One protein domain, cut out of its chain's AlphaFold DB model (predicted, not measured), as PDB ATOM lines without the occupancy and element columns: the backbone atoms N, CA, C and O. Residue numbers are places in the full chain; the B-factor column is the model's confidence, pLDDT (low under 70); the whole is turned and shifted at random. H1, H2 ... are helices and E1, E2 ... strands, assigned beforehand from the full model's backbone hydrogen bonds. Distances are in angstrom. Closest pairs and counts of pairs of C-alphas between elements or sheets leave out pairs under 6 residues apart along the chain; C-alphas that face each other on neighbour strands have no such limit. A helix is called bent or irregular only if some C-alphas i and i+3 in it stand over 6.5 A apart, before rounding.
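This is residues 500 to 616 of the 625 residues of an uncharacterized protein of Bacteroides sp. An279 (UniProt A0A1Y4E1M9). One twisted sheet of seven antiparallel strands runs through the whole length of the domain, with a helix over one face near each end: H1 over the E1, E2 end and H2 over the E7, E6 end. The sheet's other face is bare of named helices, and the two helices stand well separated. The printed part has 117 residues with two named helices and seven named strands, in the order H1 E1 E2 E3 E4 H2 E5 E6 E7; across the sheet the order is E1 E2 E3 E4 E7 E6 E5. The class is mixed, helices and strands, and the whole is compact, with a radius of gyration of the C-alphas of 14.1 A and spans of 36 by 31 by 25 A.

H1, residues 506 to 515, begins at C-alpha 506 (24.703, -2.084, 96.154) and is 14.4 A long. E1 holds residues 519 to 524 and E2 residues 532 to 536. E3, residues 543 to 550, is 20.9 A long, and E4, residues 556 to 563, is 19.9 A long. H2, residues 565 to 578, spans 20.2 A and is irregular: C-alphas 566 and 569 are 7.8 A apart. E5 holds residues 590 to 594, E6 residues 600 to 605, and E7 residues 610 to 615, ending at C-alpha 615 (39.306, -0.255, 104.030).

E1 to E4 form a meander, each strand the antiparallel neighbour of the one before, and E5 to E7 form another. E4, of the first meander, and E7, of the second, are antiparallel neighbours, with 162 degrees between their N-to-C directions; N 561 and O 611 are within hydrogen-bond range at 2.8 A. In the hairpin of E1 and E2, N 521 and O 534 are 2.8 A apart; in that of E3 and E4, N 547 and O 560 are 2.8 A apart. E1 and E5 are the edge strands. H1 and H2 on one face make two layers, helices over a sheet. H1 lies over E2 at a height over the sheet of 9.0 A and runs along the strands, at 7 degrees to E2 on the local plane; the closest C-alphas of H1 and E2 are those of Met 513 and Tyr 535, 7.5 A. H2 has a height over the sheet of 8.4 A and runs along the strands. The closest C-alphas of H2 and E6 are those of Arg 572 and Leu 604, 7.3 A. Every O i to N i+4 pair is within hydrogen-bond range in H1, and 8 of 10 in H2.

The C-alphas farthest apart are those of Asp 515 and Asn 584, 38.4 A. The printed part has no cut. The link from H2 to E5 is long, and in it residues 580 to 581 pair antiparallel with residues 593 to 594 of E5. The mean pLDDT of the printed part is 92.7, and no printed residue is under 70.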
ATOM      1  N   THR A 500      38.660  -2.011  94.183       92.69
ATOM      2  CA  THR A 500      38.054  -0.903  93.420       92.69
ATOM      3  C   THR A 500      36.578  -0.663  93.757       92.69
ATOM      4  O   THR A 500      36.059   0.419  93.483       92.69
ATOM      5  N   LEU A 501      35.904  -1.633  94.387       96.00
ATOM      6  CA  LEU A 501      34.506  -1.526  94.799       96.00
ATOM      7  C   LEU A 501      34.326  -0.877  96.176       96.00
ATOM      8  O   LEU A 501      33.190  -0.566  96.539       96.00
ATOM      9  N   PHE A 502      35.397  -0.610  96.935       97.00
ATOM     10  CA  PHE A 502      35.277   0.178  98.166       97.00
ATOM     11  C   PHE A 502      34.622   1.538  97.882       97.00
ATOM     12  O   PHE A 502      34.932   2.210  96.901       97.00
ATOM     13  N   GLY A 503      33.676   1.942  98.733       95.38
ATOM     14  CA  GLY A 503      32.900   3.173  98.542       95.38
ATOM     15  C   GLY A 503      31.695   3.044  97.599       95.38
ATOM     16  O   GLY A 503      30.877   3.965  97.543       95.38
ATOM     17  N   SER A 504      31.547   1.920  96.895       97.19
ATOM     18  CA  SER A 504      30.441   1.692  95.955       97.19
ATOM     19  C   SER A 504      29.148   1.295  96.665       97.19
ATOM     20  O   SER A 504      29.176   0.658  97.718       97.19
ATOM     21  N   ASP A 505      28.002   1.642  96.075       95.88
ATOM     22  CA  ASP A 505      26.685   1.208  96.551       95.88
ATOM     23  C   ASP A 505      26.294  -0.186  96.024       95.88
ATOM     24  O   ASP A 505      26.950  -0.759  95.150       95.88
ATOM     25  N   LYS A 506      25.187  -0.742  96.533       94.06
ATOM     26  CA  LYS A 506      24.703  -2.084  96.154       94.06
ATOM     27  C   LYS A 506      24.463  -2.268  94.654       94.06
ATOM     28  O   LYS A 506      24.694  -3.358  94.134       94.06
ATOM     29  N   ASN A 507      23.974  -1.238  93.965       94.19
ATOM     30  CA  ASN A 507      23.665  -1.338  92.537       94.19
ATOM     31  C   ASN A 507      24.950  -1.369  91.713       94.19
ATOM     32  O   ASN A 507      25.067  -2.172  90.794       94.19
ATOM     33  N   THR A 508      25.919  -0.535  92.086       96.00
ATOM     34  CA  THR A 508      27.241  -0.476  91.459       96.00
ATOM     35  C   THR A 508      27.985  -1.796  91.640       96.00
ATOM     36  O   THR A 508      28.501  -2.341  90.667       96.00
ATOM     37  N   VAL A 509      27.961  -2.357  92.856       96.00
ATOM     38  CA  VAL A 509      28.529  -3.684  93.136       96.00
ATOM     39  C   VAL A 509      27.853  -4.745  92.275       96.00
ATOM     40  O   VAL A 509      28.544  -5.509  91.614       96.00
ATOM     41  N   ARG A 510      26.516  -4.784  92.224       94.81
ATOM     42  CA  ARG A 510      25.796  -5.793  91.436       94.81
ATOM     43  C   ARG A 510      26.174  -5.757  89.956       94.81
ATOM     44  O   ARG A 510      26.478  -6.809  89.406       94.81
ATOM     45  N   SER A 511      26.198  -4.571  89.348       95.00
ATOM     46  CA  SER A 511      26.599  -4.411  87.945       95.00
ATOM     47  C   SER A 511      28.039  -4.877  87.709       95.00
ATOM     48  O   SER A 511      28.287  -5.633  86.778       95.00
ATOM     49  N   ALA A 512      28.978  -4.497  88.584       94.94
ATOM     50  CA  ALA A 512      30.371  -4.923  88.463       94.94
ATOM     51  C   ALA A 512      30.527  -6.446  88.609       94.94
ATOM     52  O   ALA A 512      31.274  -7.066  87.860       94.94
ATOM     53  N   MET A 513      29.792  -7.071  89.535       94.56
ATOM     54  CA  MET A 513      29.835  -8.525  89.708       94.56
ATOM     55  C   MET A 513      29.273  -9.272  88.492       94.56
ATOM     56  O   MET A 513      29.826 -10.310  88.136       94.56
ATOM     57  N   GLU A 514      28.233  -8.750  87.835       90.75
ATOM     58  CA  GLU A 514      27.726  -9.301  86.568       90.75
ATOM     59  C   GLU A 514      28.785  -9.213  85.455       90.75
ATOM     60  O   GLU A 514      29.025 -10.209  84.767       90.75
ATOM     61  N   ASP A 515      29.482  -8.078  85.334       89.50
ATOM     62  CA  ASP A 515      30.586  -7.894  84.375       89.50
ATOM     63  C   ASP A 515      31.770  -8.834  84.662       89.50
ATOM     64  O   ASP A 515      32.430  -9.328  83.745       89.50
ATOM     65  N   TYR A 516      32.011  -9.139  85.939       89.31
ATOM     66  CA  TYR A 516      33.008 -10.109  86.398       89.31
ATOM     67  C   TYR A 516      32.551 -11.572  86.284       89.31
ATOM     68  O   TYR A 516      33.286 -12.475  86.691       89.31
ATOM     69  N   GLY A 517      31.355 -11.838  85.749       88.94
ATOM     70  CA  GLY A 517      30.818 -13.192  85.597       88.94
ATOM     71  C   GLY A 517      30.464 -13.877  86.922       88.94
ATOM     72  O   GLY A 517      30.417 -15.105  86.994       88.94
ATOM     73  N   CYS A 518      30.237 -13.103  87.983       91.88
ATOM     74  CA  CYS A 518      29.840 -13.594  89.295       91.88
ATOM     75  C   CYS A 518      28.326 -13.457  89.491       91.88
ATOM     76  O   CYS A 518      27.719 -12.439  89.160       91.88
ATOM     77  N   ASN A 519      27.698 -14.466  90.096       92.31
ATOM     78  CA  ASN A 519      26.240 -14.503  90.237       92.31
ATOM     79  C   ASN A 519      25.801 -14.115  91.644       92.31
ATOM     80  O   ASN A 519      26.272 -14.699  92.621       92.31
ATOM     81  N   TYR A 520      24.838 -13.199  91.760       95.31
ATOM     82  CA  TYR A 520      24.224 -12.877  93.049       95.31
ATOM     83  C   TYR A 520      23.625 -14.128  93.707       95.31
ATOM     84  O   TYR A 520      22.929 -14.920  93.066       95.31
ATOM     85  N   ARG A 521      23.881 -14.290  95.007       92.50
ATOM     86  CA  ARG A 521      23.489 -15.462  95.789       92.50
ATOM     87  C   ARG A 521      22.405 -15.141  96.815       92.50
ATOM     88  O   ARG A 521      21.331 -15.737  96.769       92.50
ATOM     89  N   PHE A 522      22.699 -14.260  97.768       93.94
ATOM     90  CA  PHE A 522      21.769 -13.812  98.810       93.94
ATOM     91  C   PHE A 522      22.285 -12.529  99.471       93.94
ATOM     92  O   PHE A 522      23.436 -12.142  99.273       93.94
ATOM     93  N   SER A 523      21.439 -11.903 100.288       93.06
ATOM     94  CA  SER A 523      21.842 -10.842 101.210       93.06
ATOM     95  C   SER A 523      21.633 -11.302 102.650       93.06
ATOM     96  O   SER A 523      20.637 -11.967 102.943       93.06
ATOM     97  N   ASP A 524      22.555 -10.946 103.534       90.88
ATOM     98  CA  ASP A 524      22.465 -11.186 104.973       90.88
ATOM     99  C   ASP A 524      22.522  -9.857 105.728       90.88
ATOM    100  O   ASP A 524      23.337  -8.997 105.419       90.88
ATOM    101  N   ASN A 525      21.660  -9.694 106.725       89.44
ATOM    102  CA  ASN A 525      21.613  -8.504 107.571       89.44
ATOM    103  C   ASN A 525      22.089  -8.796 108.995       89.44
ATOM    104  O   ASN A 525      21.822  -7.996 109.878       89.44
ATOM    105  N   SER A 526      22.726  -9.943 109.251       88.31
ATOM    106  CA  SER A 526      23.189 -10.319 110.591       88.31
ATOM    107  C   SER A 526      24.439  -9.552 111.036       88.31
ATOM    108  O   SER A 526      24.589  -9.246 112.217       88.31
ATOM    109  N   TYR A 527      25.318  -9.219 110.088       86.88
ATOM    110  CA  TYR A 527      26.625  -8.621 110.363       86.88
ATOM    111  C   TYR A 527      26.642  -7.093 110.206       86.88
ATOM    112  O   TYR A 527      27.267  -6.392 111.000       86.88
ATOM    113  N   SER A 528      25.891  -6.562 109.235       90.06
ATOM    114  CA  SER A 528      25.751  -5.124 108.984       90.06
ATOM    115  C   SER A 528      24.285  -4.697 108.987       90.06
ATOM    116  O   SER A 528      23.444  -5.345 108.360       90.06
ATOM    117  N   ALA A 529      23.992  -3.555 109.615       85.88
ATOM    118  CA  ALA A 529      22.679  -2.910 109.608       85.88
ATOM    119  C   ALA A 529      22.163  -2.578 108.191       85.88
ATOM    120  O   ALA A 529      20.957  -2.622 107.953       85.88
ATOM    121  N   ASN A 530      23.066  -2.303 107.242       88.81
ATOM    122  CA  ASN A 530      22.740  -2.084 105.824       88.81
ATOM    123  C   ASN A 530      22.922  -3.353 104.964       88.81
ATOM    124  O   ASN A 530      22.777  -3.340 103.735       88.81
ATOM    125  N   GLY A 531      23.177  -4.479 105.626       90.88
ATOM    126  CA  GLY A 531      23.307  -5.796 105.037       90.88
ATOM    127  C   GLY A 531      24.659  -6.064 104.396       90.88
ATOM    128  O   GLY A 531      25.561  -5.227 104.350       90.88
ATOM    129  N   SER A 532      24.792  -7.279 103.895       94.31
ATOM    130  CA  SER A 532      25.927  -7.770 103.133       94.31
ATOM    131  C   SER A 532      25.404  -8.589 101.963       94.31
ATOM    132  O   SER A 532      24.513  -9.415 102.147       94.31
ATOM    133  N   ASP A 533      25.911  -8.334 100.761       96.75
ATOM    134  CA  ASP A 533      25.465  -9.011  99.540       96.75
ATOM    135  C   ASP A 533      26.534 -10.017  99.102       96.75
ATOM    136  O   ASP A 533      27.709  -9.669  98.999       96.75
ATOM    137  N   TYR A 534      26.126 -11.256  98.836       97.31
ATOM    138  CA  TYR A 534      27.026 -12.361  98.512       97.31
ATOM    139  C   TYR A 534      26.853 -12.805  97.066       97.31
ATOM    140  O   TYR A 534      25.727 -12.931  96.578       97.31
ATOM    141  N   TYR A 535      27.969 -13.107  96.412       97.25
ATOM    142  CA  TYR A 535      28.051 -13.506  95.012       97.25
ATOM    143  C   TYR A 535      28.894 -14.774  94.881       97.25
ATOM    144  O   TYR A 535      29.913 -14.919  95.551       97.25
ATOM    145  N   TYR A 536      28.473 -15.700  94.024       95.19
ATOM    146  CA  TYR A 536      29.279 -16.856  93.642       95.19
ATOM    147  C   TYR A 536      30.343 -16.459  92.625       95.19
ATOM    148  O   TYR A 536      30.028 -15.787  91.643       95.19
ATOM    149  N   ILE A 537      31.562 -16.949  92.834       91.06
ATOM    150  CA  ILE A 537      32.673 -16.823  91.891       91.06
ATOM    151  C   ILE A 537      32.693 -18.094  91.037       91.06
ATOM    152  O   ILE A 537      32.934 -19.192  91.543       91.06
ATOM    153  N   GLU A 538      32.394 -17.980  89.744       83.06
ATOM    154  CA  GLU A 538      32.424 -19.143  88.855       83.06
ATOM    155  C   GLU A 538      33.864 -19.556  88.512       83.06
ATOM    156  O   GLU A 538      34.709 -18.718  88.212       83.06
ATOM    157  N   LYS A 539      34.125 -20.873  88.484       80.56
ATOM    158  CA  LYS A 539      35.369 -21.477  87.958       80.56
ATOM    159  C   LYS A 539      36.668 -20.926  88.571       80.56
ATOM    160  O   LYS A 539      37.661 -20.776  87.867       80.56
ATOM    161  N   ASN A 540      36.679 -20.663  89.875       87.62
ATOM    162  CA  ASN A 540      37.894 -20.300  90.599       87.62
ATOM    163  C   ASN A 540      38.398 -21.479  91.454       87.62
ATOM    164  O   ASN A 540      37.614 -22.175  92.104       87.62
ATOM    165  N   ASP A 541      39.708 -21.729  91.442       88.44
ATOM    166  CA  ASP A 541      40.323 -22.863  92.145       88.44
ATOM    167  C   ASP A 541      40.560 -22.609  93.641       88.44
ATOM    168  O   ASP A 541      40.777 -23.563  94.393       88.44
ATOM    169  N   TYR A 542      40.456 -21.355  94.085       91.94
ATOM    170  CA  TYR A 542      40.813 -20.896  95.427       91.94
ATOM    171  C   TYR A 542      39.618 -20.419  96.251       91.94
ATOM    172  O   TYR A 542      39.639 -20.593  97.466       91.94
ATOM    173  N   ALA A 543      38.570 -19.878  95.630       93.00
ATOM    174  CA  ALA A 543      37.412 -19.306  96.312       93.00
ATOM    175  C   ALA A 543      36.089 -19.620  95.606       93.00
ATOM    176  O   ALA A 543      36.048 -19.796  94.392       93.00
ATOM    177  N   ASP A 544      35.002 -19.671  96.379       90.38
ATOM    178  CA  ASP A 544      33.660 -19.976  95.860       90.38
ATOM    179  C   ASP A 544      32.698 -18.786  95.972       90.38
ATOM    180  O   ASP A 544      31.710 -18.705  95.237       90.38
ATOM    181  N   ILE A 545      32.930 -17.874  96.920       95.12
ATOM    182  CA  ILE A 545      31.995 -16.796  97.257       95.12
ATOM    183  C   ILE A 545      32.778 -15.533  97.595       95.12
ATOM    184  O   ILE A 545      33.777 -15.599  98.310       95.12
ATOM    185  N   VAL A 546      32.259 -14.384  97.173       96.81
ATOM    186  CA  VAL A 546      32.626 -13.081  97.731       96.81
ATOM    187  C   VAL A 546      31.409 -12.428  98.388       96.81
ATOM    188  O   VAL A 546      30.308 -12.467  97.839       96.81
ATOM    189  N   GLY A 547      31.582 -11.868  99.582       96.69
ATOM    190  CA  GLY A 547      30.577 -11.084 100.299       96.69
ATOM    191  C   GLY A 547      31.003  -9.626 100.415       96.69
ATOM    192  O   GLY A 547      32.135  -9.361 100.793       96.69
ATOM    193  N   PHE A 548      30.113  -8.685 100.120       97.69
ATOM    194  CA  PHE A 548      30.356  -7.248 100.264       97.69
ATOM    195  C   PHE A 548      29.560  -6.698 101.438       97.69
ATOM    196  O   PHE A 548      28.339  -6.840 101.465       97.69
ATOM    197  N   VAL A 549      30.237  -6.056 102.386       96.56
ATOM    198  CA  VAL A 549      29.659  -5.510 103.615       96.56
ATOM    199  C   VAL A 549      29.497  -3.998 103.476       96.56
ATOM    200  O   VAL A 549      30.461  -3.273 103.210       96.56
ATOM    201  N   PHE A 550      28.271  -3.513 103.676       95.81
ATOM    202  CA  PHE A 550      27.937  -2.100 103.504       95.81
ATOM    203  C   PHE A 550      27.978  -1.354 104.839       95.81
ATOM    204  O   PHE A 550      27.460  -1.838 105.844       95.81
ATOM    205  N   ASN A 551      28.569  -0.163 104.855       94.62
ATOM    206  CA  ASN A 551      28.593   0.725 106.011       94.62
ATOM    207  C   ASN A 551      27.279   1.505 106.174       94.62
ATOM    208  O   ASN A 551      26.355   1.355 105.374       94.62
ATOM    209  N   THR A 552      27.195   2.373 107.186       91.19
ATOM    210  CA  THR A 552      26.007   3.203 107.479       91.19
ATOM    211  C   THR A 552      25.602   4.160 106.352       91.19
ATOM    212  O   THR A 552      24.427   4.517 106.261       91.19
ATOM    213  N   ASP A 553      26.520   4.494 105.443       93.75
ATOM    214  CA  ASP A 553      26.264   5.319 104.257       93.75
ATOM    215  C   ASP A 553      25.850   4.475 103.023       93.75
ATOM    216  O   ASP A 553      25.739   5.005 101.920       93.75
ATOM    217  N   ASN A 554      25.580   3.171 103.197       93.25
ATOM    218  CA  ASN A 554      25.286   2.188 102.137       93.25
ATOM    219  C   ASN A 554      26.436   1.966 101.140       93.25
ATOM    220  O   ASN A 554      26.198   1.614  99.984       93.25
ATOM    221  N   GLN A 555      27.679   2.131 101.590       96.19
ATOM    222  CA  GLN A 555      28.875   1.949 100.770       96.19
ATOM    223  C   GLN A 555      29.682   0.737 101.228       96.19
ATOM    224  O   GLN A 555      29.764   0.481 102.428       96.19
ATOM    225  N   VAL A 556      30.311   0.005 100.307       96.94
ATOM    226  CA  VAL A 556      31.212  -1.104 100.666       96.94
ATOM    227  C   VAL A 556      32.368  -0.575 101.509       96.94
ATOM    228  O   VAL A 556      33.156   0.233 101.018       96.94
ATOM    229  N   SER A 557      32.486  -1.044 102.749       95.38
ATOM    230  CA  SER A 557      33.646  -0.771 103.614       95.38
ATOM    231  C   SER A 557      34.550  -1.981 103.805       95.38
ATOM    232  O   SER A 557      35.716  -1.847 104.173       95.38
ATOM    233  N   GLU A 558      34.005  -3.163 103.545       96.56
ATOM    234  CA  GLU A 558      34.677  -4.434 103.740       96.56
ATOM    235  C   GLU A 558      34.151  -5.460 102.732       96.56
ATOM    236  O   GLU A 558      32.971  -5.433 102.373       96.56
ATOM    237  N   TYR A 559      35.010  -6.361 102.259       97.31
ATOM    238  CA  TYR A 559      34.582  -7.514 101.471       97.31
ATOM    239  C   TYR A 559      35.340  -8.778 101.871       97.31
ATOM    240  O   TYR A 559      36.480  -8.723 102.335       97.31
ATOM    241  N   TRP A 560      34.672  -9.922 101.767       96.94
ATOM    242  CA  TRP A 560      35.141 -11.212 102.260       96.94
ATOM    243  C   TRP A 560      35.205 -12.188 101.106       96.94
ATOM    244  O   TRP A 560      34.192 -12.424 100.454       96.94
ATOM    245  N   VAL A 561      36.359 -12.799 100.889       96.69
ATOM    246  CA  VAL A 561      36.514 -13.875  99.914       96.69
ATOM    247  C   VAL A 561      36.565 -15.197 100.662       96.69
ATOM    248  O   VAL A 561      37.522 -15.471 101.383       96.69
ATOM    249  N   TYR A 562      35.527 -16.013 100.511       95.94
ATOM    250  CA  TYR A 562      35.458 -17.328 101.140       95.94
ATOM    251  C   TYR A 562      36.245 -18.327 100.312       95.94
ATOM    252  O   TYR A 562      35.867 -18.659  99.180       95.94
ATOM    253  N   TYR A 563      37.340 -18.799 100.895       94.38
ATOM    254  CA  TYR A 563      38.277 -19.675 100.225       94.38
ATOM    255  C   TYR A 563      37.983 -21.152 100.481       94.38
ATOM    256  O   TYR A 563      37.365 -21.545 101.472       94.38
ATOM    257  N   LYS A 564      38.478 -22.004  99.587       93.06
ATOM    258  CA  LYS A 564      38.420 -23.458  99.733       93.06
ATOM    259  C   LYS A 564      39.439 -23.892 100.789       93.06
ATOM    260  O   LYS A 564      40.631 -23.693 100.564       93.06
ATOM    261  N   PRO A 565      39.044 -24.547 101.899       89.00
ATOM    262  CA  PRO A 565      39.951 -24.822 103.022       89.00
ATOM    263  C   PRO A 565      41.251 -25.557 102.660       89.00
ATOM    264  O   PRO A 565      42.285 -25.320 103.276       89.00
ATOM    265  N   ILE A 566      41.231 -26.410 101.628       90.06
ATOM    266  CA  ILE A 566      42.422 -27.128 101.137       90.06
ATOM    267  C   ILE A 566      43.507 -26.202 100.550       90.06
ATOM    268  O   ILE A 566      44.643 -26.630 100.385       90.06
ATOM    269  N   LYS A 567      43.172 -24.943 100.247       91.81
ATOM    270  CA  LYS A 567      44.044 -23.941  99.615       91.81
ATOM    271  C   LYS A 567      44.664 -22.940 100.591       91.81
ATOM    272  O   LYS A 567      45.309 -21.990 100.166       91.81
ATOM    273  N   ILE A 568      44.473 -23.130 101.897       91.69
ATOM    274  CA  ILE A 568      44.886 -22.162 102.921       91.69
ATOM    275  C   ILE A 568      46.391 -21.840 102.900       91.69
ATOM    276  O   ILE A 568      46.759 -20.684 103.090       91.69
ATOM    277  N   SER A 569      47.250 -22.834 102.645       86.38
ATOM    278  CA  SER A 569      48.701 -22.636 102.536       86.38
ATOM    279  C   SER A 569      49.047 -21.755 101.336       86.38
ATOM    280  O   SER A 569      49.648 -20.703 101.523       86.38
ATOM    281  N   ASP A 570      48.552 -22.115 100.147       87.12
ATOM    282  CA  ASP A 570      48.750 -21.352  98.906       87.12
ATOM    283  C   ASP A 570      48.288 -19.887  99.063       87.12
ATOM    284  O   ASP A 570      48.963 -18.951  98.635       87.12
ATOM    285  N   ILE A 571      47.147 -19.675  99.731       91.81
ATOM    286  CA  ILE A 571      46.580 -18.341  99.985       91.81
ATOM    287  C   ILE A 571      47.435 -17.543 100.960       91.81
ATOM    288  O   ILE A 571      47.661 -16.352 100.751       91.81
ATOM    289  N   ARG A 572      47.920 -18.171 102.032       89.94
ATOM    290  CA  ARG A 572      48.798 -17.502 102.994       89.94
ATOM    291  C   ARG A 572      50.098 -17.050 102.330       89.94
ATOM    292  O   ARG A 572      50.539 -15.926 102.582       89.94
ATOM    293  N   ASP A 573      50.677 -17.897 101.487       84.81
ATOM    294  CA  ASP A 573      51.915 -17.593 100.767       84.81
ATOM    295  C   ASP A 573      51.691 -16.460  99.759       84.81
ATOM    296  O   ASP A 573      52.459 -15.500  99.719       84.81
ATOM    297  N   TYR A 574      50.582 -16.494  99.019       89.19
ATOM    298  CA  TYR A 574      50.154 -15.396  98.150       89.19
ATOM    299  C   TYR A 574      50.001 -14.064  98.898       89.19
ATOM    300  O   TYR A 574      50.602 -13.065  98.502       89.19
ATOM    301  N   LEU A 575      49.255 -14.037 100.006       91.19
ATOM    302  CA  LEU A 575      49.038 -12.809 100.777       91.19
ATOM    303  C   LEU A 575      50.342 -12.252 101.358       91.19
ATOM    304  O   LEU A 575      50.517 -11.038 101.387       91.19
ATOM    305  N   SER A 576      51.266 -13.123 101.766       86.44
ATOM    306  CA  SER A 576      52.576 -12.718 102.292       86.44
ATOM    307  C   SER A 576      53.499 -12.129 101.219       86.44
ATOM    308  O   SER A 576      54.391 -11.356 101.558       86.44
ATOM    309  N   ARG A 577      53.294 -12.470  99.935       82.19
ATOM    310  CA  ARG A 577      54.014 -11.856  98.803       82.19
ATOM    311  C   ARG A 577      53.507 -10.444  98.495       82.19
ATOM    312  O   ARG A 577      54.295  -9.589  98.113       82.19
ATOM    313  N   ILE A 578      52.205 -10.204  98.653       85.19
ATOM    314  CA  ILE A 578      51.546  -8.972  98.181       85.19
ATOM    315  C   ILE A 578      51.349  -7.938  99.296       85.19
ATOM    316  O   ILE A 578      51.323  -6.734  99.037       85.19
ATOM    317  N   TYR A 579      51.228  -8.381 100.546       90.56
ATOM    318  CA  TYR A 579      50.980  -7.517 101.694       90.56
ATOM    319  C   TYR A 579      52.046  -7.689 102.775       90.56
ATOM    320  O   TYR A 579      52.645  -8.746 102.951       90.56
ATOM    321  N   THR A 580      52.250  -6.640 103.568       92.00
ATOM    322  CA  THR A 580      53.159  -6.674 104.714       92.00
ATOM    323  C   THR A 580      52.466  -7.330 105.905       92.00
ATOM    324  O   THR A 580      51.461  -6.815 106.400       92.00
ATOM    325  N   ALA A 581      53.008  -8.448 106.391       91.25
ATOM    326  CA  ALA A 581      52.485  -9.141 107.564       91.25
ATOM    327  C   ALA A 581      52.598  -8.283 108.840       91.25
ATOM    328  O   ALA A 581      53.638  -7.696 109.137       91.25
ATOM    329  N   ALA A 582      51.525  -8.248 109.627       92.94
ATOM    330  CA  ALA A 582      51.480  -7.677 110.967       92.94
ATOM    331  C   ALA A 582      51.501  -8.811 111.995       92.94
ATOM    332  O   ALA A 582      50.469  -9.232 112.529       92.94
ATOM    333  N   GLU A 583      52.696  -9.338 112.259       89.69
ATOM    334  CA  GLU A 583      52.890 -10.483 113.158       89.69
ATOM    335  C   GLU A 583      52.345 -10.225 114.569       89.69
ATOM    336  O   GLU A 583      51.802 -11.124 115.202       89.69
ATOM    337  N   ASN A 584      52.418  -8.978 115.039       91.62
ATOM    338  CA  ASN A 584      51.918  -8.552 116.346       91.62
ATOM    339  C   ASN A 584      50.382  -8.525 116.463       91.62
ATOM    340  O   ASN A 584      49.867  -8.461 117.579       91.62
ATOM    341  N   GLU A 585      49.657  -8.547 115.344       92.12
ATOM    342  CA  GLU A 585      48.193  -8.662 115.297       92.12
ATOM    343  C   GLU A 585      47.732 -10.072 114.899       92.12
ATOM    344  O   GLU A 585      46.539 -10.375 114.955       92.12
ATOM    345  N   SER A 586      48.670 -10.933 114.501       92.19
ATOM    346  CA  SER A 586      48.398 -12.288 114.037       92.19
ATOM    347  C   SER A 586      48.388 -13.290 115.194       92.19
ATOM    348  O   SER A 586      49.084 -13.133 116.196       92.19
ATOM    349  N   ASN A 587      47.607 -14.356 115.052       91.62
ATOM    350  CA  ASN A 587      47.575 -15.490 115.974       91.62
ATOM    351  C   ASN A 587      47.346 -16.803 115.202       91.62
ATOM    352  O   ASN A 587      47.376 -16.817 113.974       91.62
ATOM    353  N   GLU A 588      47.148 -17.918 115.912       87.06
ATOM    354  CA  GLU A 588      46.948 -19.238 115.288       87.06
ATOM    355  C   GLU A 588      45.663 -19.343 114.447       87.06
ATOM    356  O   GLU A 588      45.554 -20.238 113.615       87.06
ATOM    357  N   PHE A 589      44.714 -18.422 114.642       89.50
ATOM    358  CA  PHE A 589      43.410 -18.417 113.987       89.50
ATOM    359  C   PHE A 589      43.228 -17.308 112.946       89.50
ATOM    360  O   PHE A 589      42.346 -17.422 112.092       89.50
ATOM    361  N   ALA A 590      44.039 -16.251 112.994       93.69
ATOM    362  CA  ALA A 590      43.954 -15.117 112.082       93.69
ATOM    363  C   ALA A 590      45.346 -14.573 111.743       93.69
ATOM    364  O   ALA A 590      46.105 -14.206 112.643       93.69
ATOM    365  N   HIS A 591      45.660 -14.464 110.453       96.06
ATOM    366  CA  HIS A 591      46.888 -13.824 109.975       96.06
ATOM    367  C   HIS A 591      46.562 -12.459 109.376       96.06
ATOM    368  O   HIS A 591      45.728 -12.358 108.478       96.06
ATOM    369  N   VAL A 592      47.201 -11.413 109.891       96.69
ATOM    370  CA  VAL A 592      46.894 -10.021 109.558       96.69
ATOM    371  C   VAL A 592      47.988  -9.439 108.679       96.69
ATOM    372  O   VAL A 592      49.172  -9.588 108.973       96.69
ATOM    373  N   PHE A 593      47.583  -8.720 107.638       97.06
ATOM    374  CA  PHE A 593      48.452  -8.040 106.691       97.06
ATOM    375  C   PHE A 593      47.943  -6.622 106.400       97.06
ATOM    376  O   PHE A 593      46.766  -6.312 106.600       97.06
ATOM    377  N   TYR A 594      48.829  -5.767 105.893       95.25
ATOM    378  CA  TYR A 594      48.505  -4.422 105.418       95.25
ATOM    379  C   TYR A 594      49.122  -4.162 104.047       95.25
ATOM    380  O   TYR A 594      50.188  -4.687 103.721       95.25
ATOM    381  N   ASN A 595      48.490  -3.299 103.256       91.31
ATOM    382  CA  ASN A 595      49.152  -2.718 102.089       91.31
ATOM    383  C   ASN A 595      50.189  -1.650 102.498       91.31
ATOM    384  O   ASN A 595      50.226  -1.211 103.649       91.31
ATOM    385  N   GLY A 596      51.017  -1.197 101.547       83.50
ATOM    386  CA  GLY A 596      52.135  -0.280 101.824       83.50
ATOM    387  C   GLY A 596      51.738   1.030 102.521       83.50
ATOM    388  O   GLY A 596      52.464   1.510 103.390       83.50
ATOM    389  N   ASN A 597      50.553   1.569 102.215       88.75
ATOM    390  CA  ASN A 597      50.044   2.805 102.825       88.75
ATOM    391  C   ASN A 597      49.255   2.572 104.126       88.75
ATOM    392  O   ASN A 597      48.834   3.536 104.765       88.75
ATOM    393  N   ARG A 598      49.058   1.308 104.527       89.75
ATOM    394  CA  ARG A 598      48.281   0.872 105.700       89.75
ATOM    395  C   ARG A 598      46.839   1.385 105.744       89.75
ATOM    396  O   ARG A 598      46.266   1.492 106.825       89.75
ATOM    397  N   ASP A 599      46.247   1.680 104.593       92.69
ATOM    398  CA  ASP A 599      44.837   2.066 104.474       92.69
ATOM    399  C   ASP A 599      43.926   0.868 104.140       92.69
ATOM    400  O   ASP A 599      42.703   0.977 104.236       92.69
ATOM    401  N   LEU A 600      44.509  -0.285 103.801       95.94
ATOM    402  CA  LEU A 600      43.831  -1.564 103.616       95.94
ATOM    403  C   LEU A 600      44.382  -2.583 104.613       95.94
ATOM    404  O   LEU A 600      45.586  -2.857 104.630       95.94
ATOM    405  N   LYS A 601      43.490  -3.163 105.414       97.06
ATOM    406  CA  LYS A 601      43.777  -4.307 106.280       97.06
ATOM    407  C   LYS A 601      43.270  -5.579 105.615       97.06
ATOM    408  O   LYS A 601      42.124  -5.618 105.174       97.06
ATOM    409  N   VAL A 602      44.104  -6.611 105.582       97.31
ATOM    410  CA  VAL A 602      43.755  -7.927 105.043       97.31
ATOM    411  C   VAL A 602      43.913  -8.965 106.144       97.31
ATOM    412  O   VAL A 602      44.958  -9.029 106.788       97.31
ATOM    413  N   VAL A 603      42.882  -9.762 106.398       97.38
ATOM    414  CA  VAL A 603      42.889 -10.791 107.443       97.38
ATOM    415  C   VAL A 603      42.557 -12.136 106.824       97.38
ATOM    416  O   VAL A 603      41.449 -12.340 106.339       97.38
ATOM    417  N   LEU A 604      43.503 -13.070 106.869       97.00
ATOM    418  CA  LEU A 604      43.237 -14.478 106.601       97.00
ATOM    419  C   LEU A 604      42.635 -15.102 107.864       97.00
ATOM    420  O   LEU A 604      43.361 -15.422 108.806       97.00
ATOM    421  N   ASP A 605      41.312 -15.244 107.882       95.25
ATOM    422  CA  ASP A 605      40.552 -15.890 108.948       95.25
ATOM    423  C   ASP A 605      40.477 -17.400 108.686       95.25
ATOM    424  O   ASP A 605      39.842 -17.887 107.740       95.25
ATOM    425  N   THR A 606      41.165 -18.160 109.532       92.19
ATOM    426  CA  THR A 606      41.259 -19.620 109.410       92.19
ATOM    427  C   THR A 606      40.069 -20.349 110.029       92.19
ATOM    428  O   THR A 606      39.802 -21.493 109.665       92.19
ATOM    429  N   ILE A 607      39.318 -19.692 110.922       91.56
ATOM    430  CA  ILE A 607      38.126 -20.266 111.559       91.56
ATOM    431  C   ILE A 607      36.952 -20.205 110.590       91.56
ATOM    432  O   ILE A 607      36.255 -21.201 110.392       91.56
ATOM    433  N   ASN A 608      36.733 -19.037 109.986       89.50
ATOM    434  CA  ASN A 608      35.587 -18.802 109.111       89.50
ATOM    435  C   ASN A 608      35.861 -19.153 107.642       89.50
ATOM    436  O   ASN A 608      34.933 -19.150 106.834       89.50
ATOM    437  N   GLY A 609      37.109 -19.478 107.291       93.88
ATOM    438  CA  GLY A 609      37.474 -19.846 105.925       93.88
ATOM    439  C   GLY A 609      37.365 -18.675 104.949       93.88
ATOM    440  O   GLY A 609      36.907 -18.861 103.821       93.88
ATOM    441  N   ALA A 610      37.733 -17.463 105.380       95.81
ATOM    442  CA  ALA A 610      37.633 -16.258 104.562       95.81
ATOM    443  C   ALA A 610      38.900 -15.392 104.612       95.81
ATOM    444  O   ALA A 610      39.615 -15.361 105.611       95.81
ATOM    445  N   VAL A 611      39.154 -14.658 103.530       97.06
ATOM    446  CA  VAL A 611      40.071 -13.515 103.522       97.06
ATOM    447  C   VAL A 611      39.237 -12.242 103.563       97.06
ATOM    448  O   VAL A 611      38.423 -12.002 102.672       97.06
ATOM    449  N   ILE A 612      39.419 -11.452 104.612       97.06
ATOM    450  CA  ILE A 612      38.651 -10.239 104.888       97.06
ATOM    451  C   ILE A 612      39.497  -9.033 104.511       97.06
ATOM    452  O   ILE A 612      40.610  -8.876 105.009       97.06
ATOM    453  N   TYR A 613      38.958  -8.177 103.655       97.62
ATOM    454  CA  TYR A 613      39.591  -6.947 103.201       97.62
ATOM    455  C   TYR A 613      38.802  -5.759 103.734       97.62
ATOM    456  O   TYR A 613      37.666  -5.538 103.318       97.62
ATOM    457  N   THR A 614      39.411  -4.973 104.617       97.06
ATOM    458  CA  THR A 614      38.774  -3.830 105.280       97.06
ATOM    459  C   THR A 614      39.495  -2.543 104.905       97.06
ATOM    460  O   THR A 614      40.696  -2.392 105.160       97.06
ATOM    461  N   LYS A 615      38.767  -1.582 104.335       96.31
ATOM    462  CA  LYS A 615      39.306  -0.255 104.030       96.31
ATOM    463  C   LYS A 615      39.232   0.620 105.283       96.31
ATOM    464  O   LYS A 615      38.146   0.879 105.790       96.31
ATOM    465  N   LEU A 616      40.373   1.047 105.819       93.62
ATOM    466  CA  LEU A 616      40.472   1.636 107.164       93.62
ATOM    467  C   LEU A 616      40.160   3.135 107.232       93.62
ATOM    468  O   LEU A 616      39.847   3.643 108.305       93.62
TER     469      LEU A 616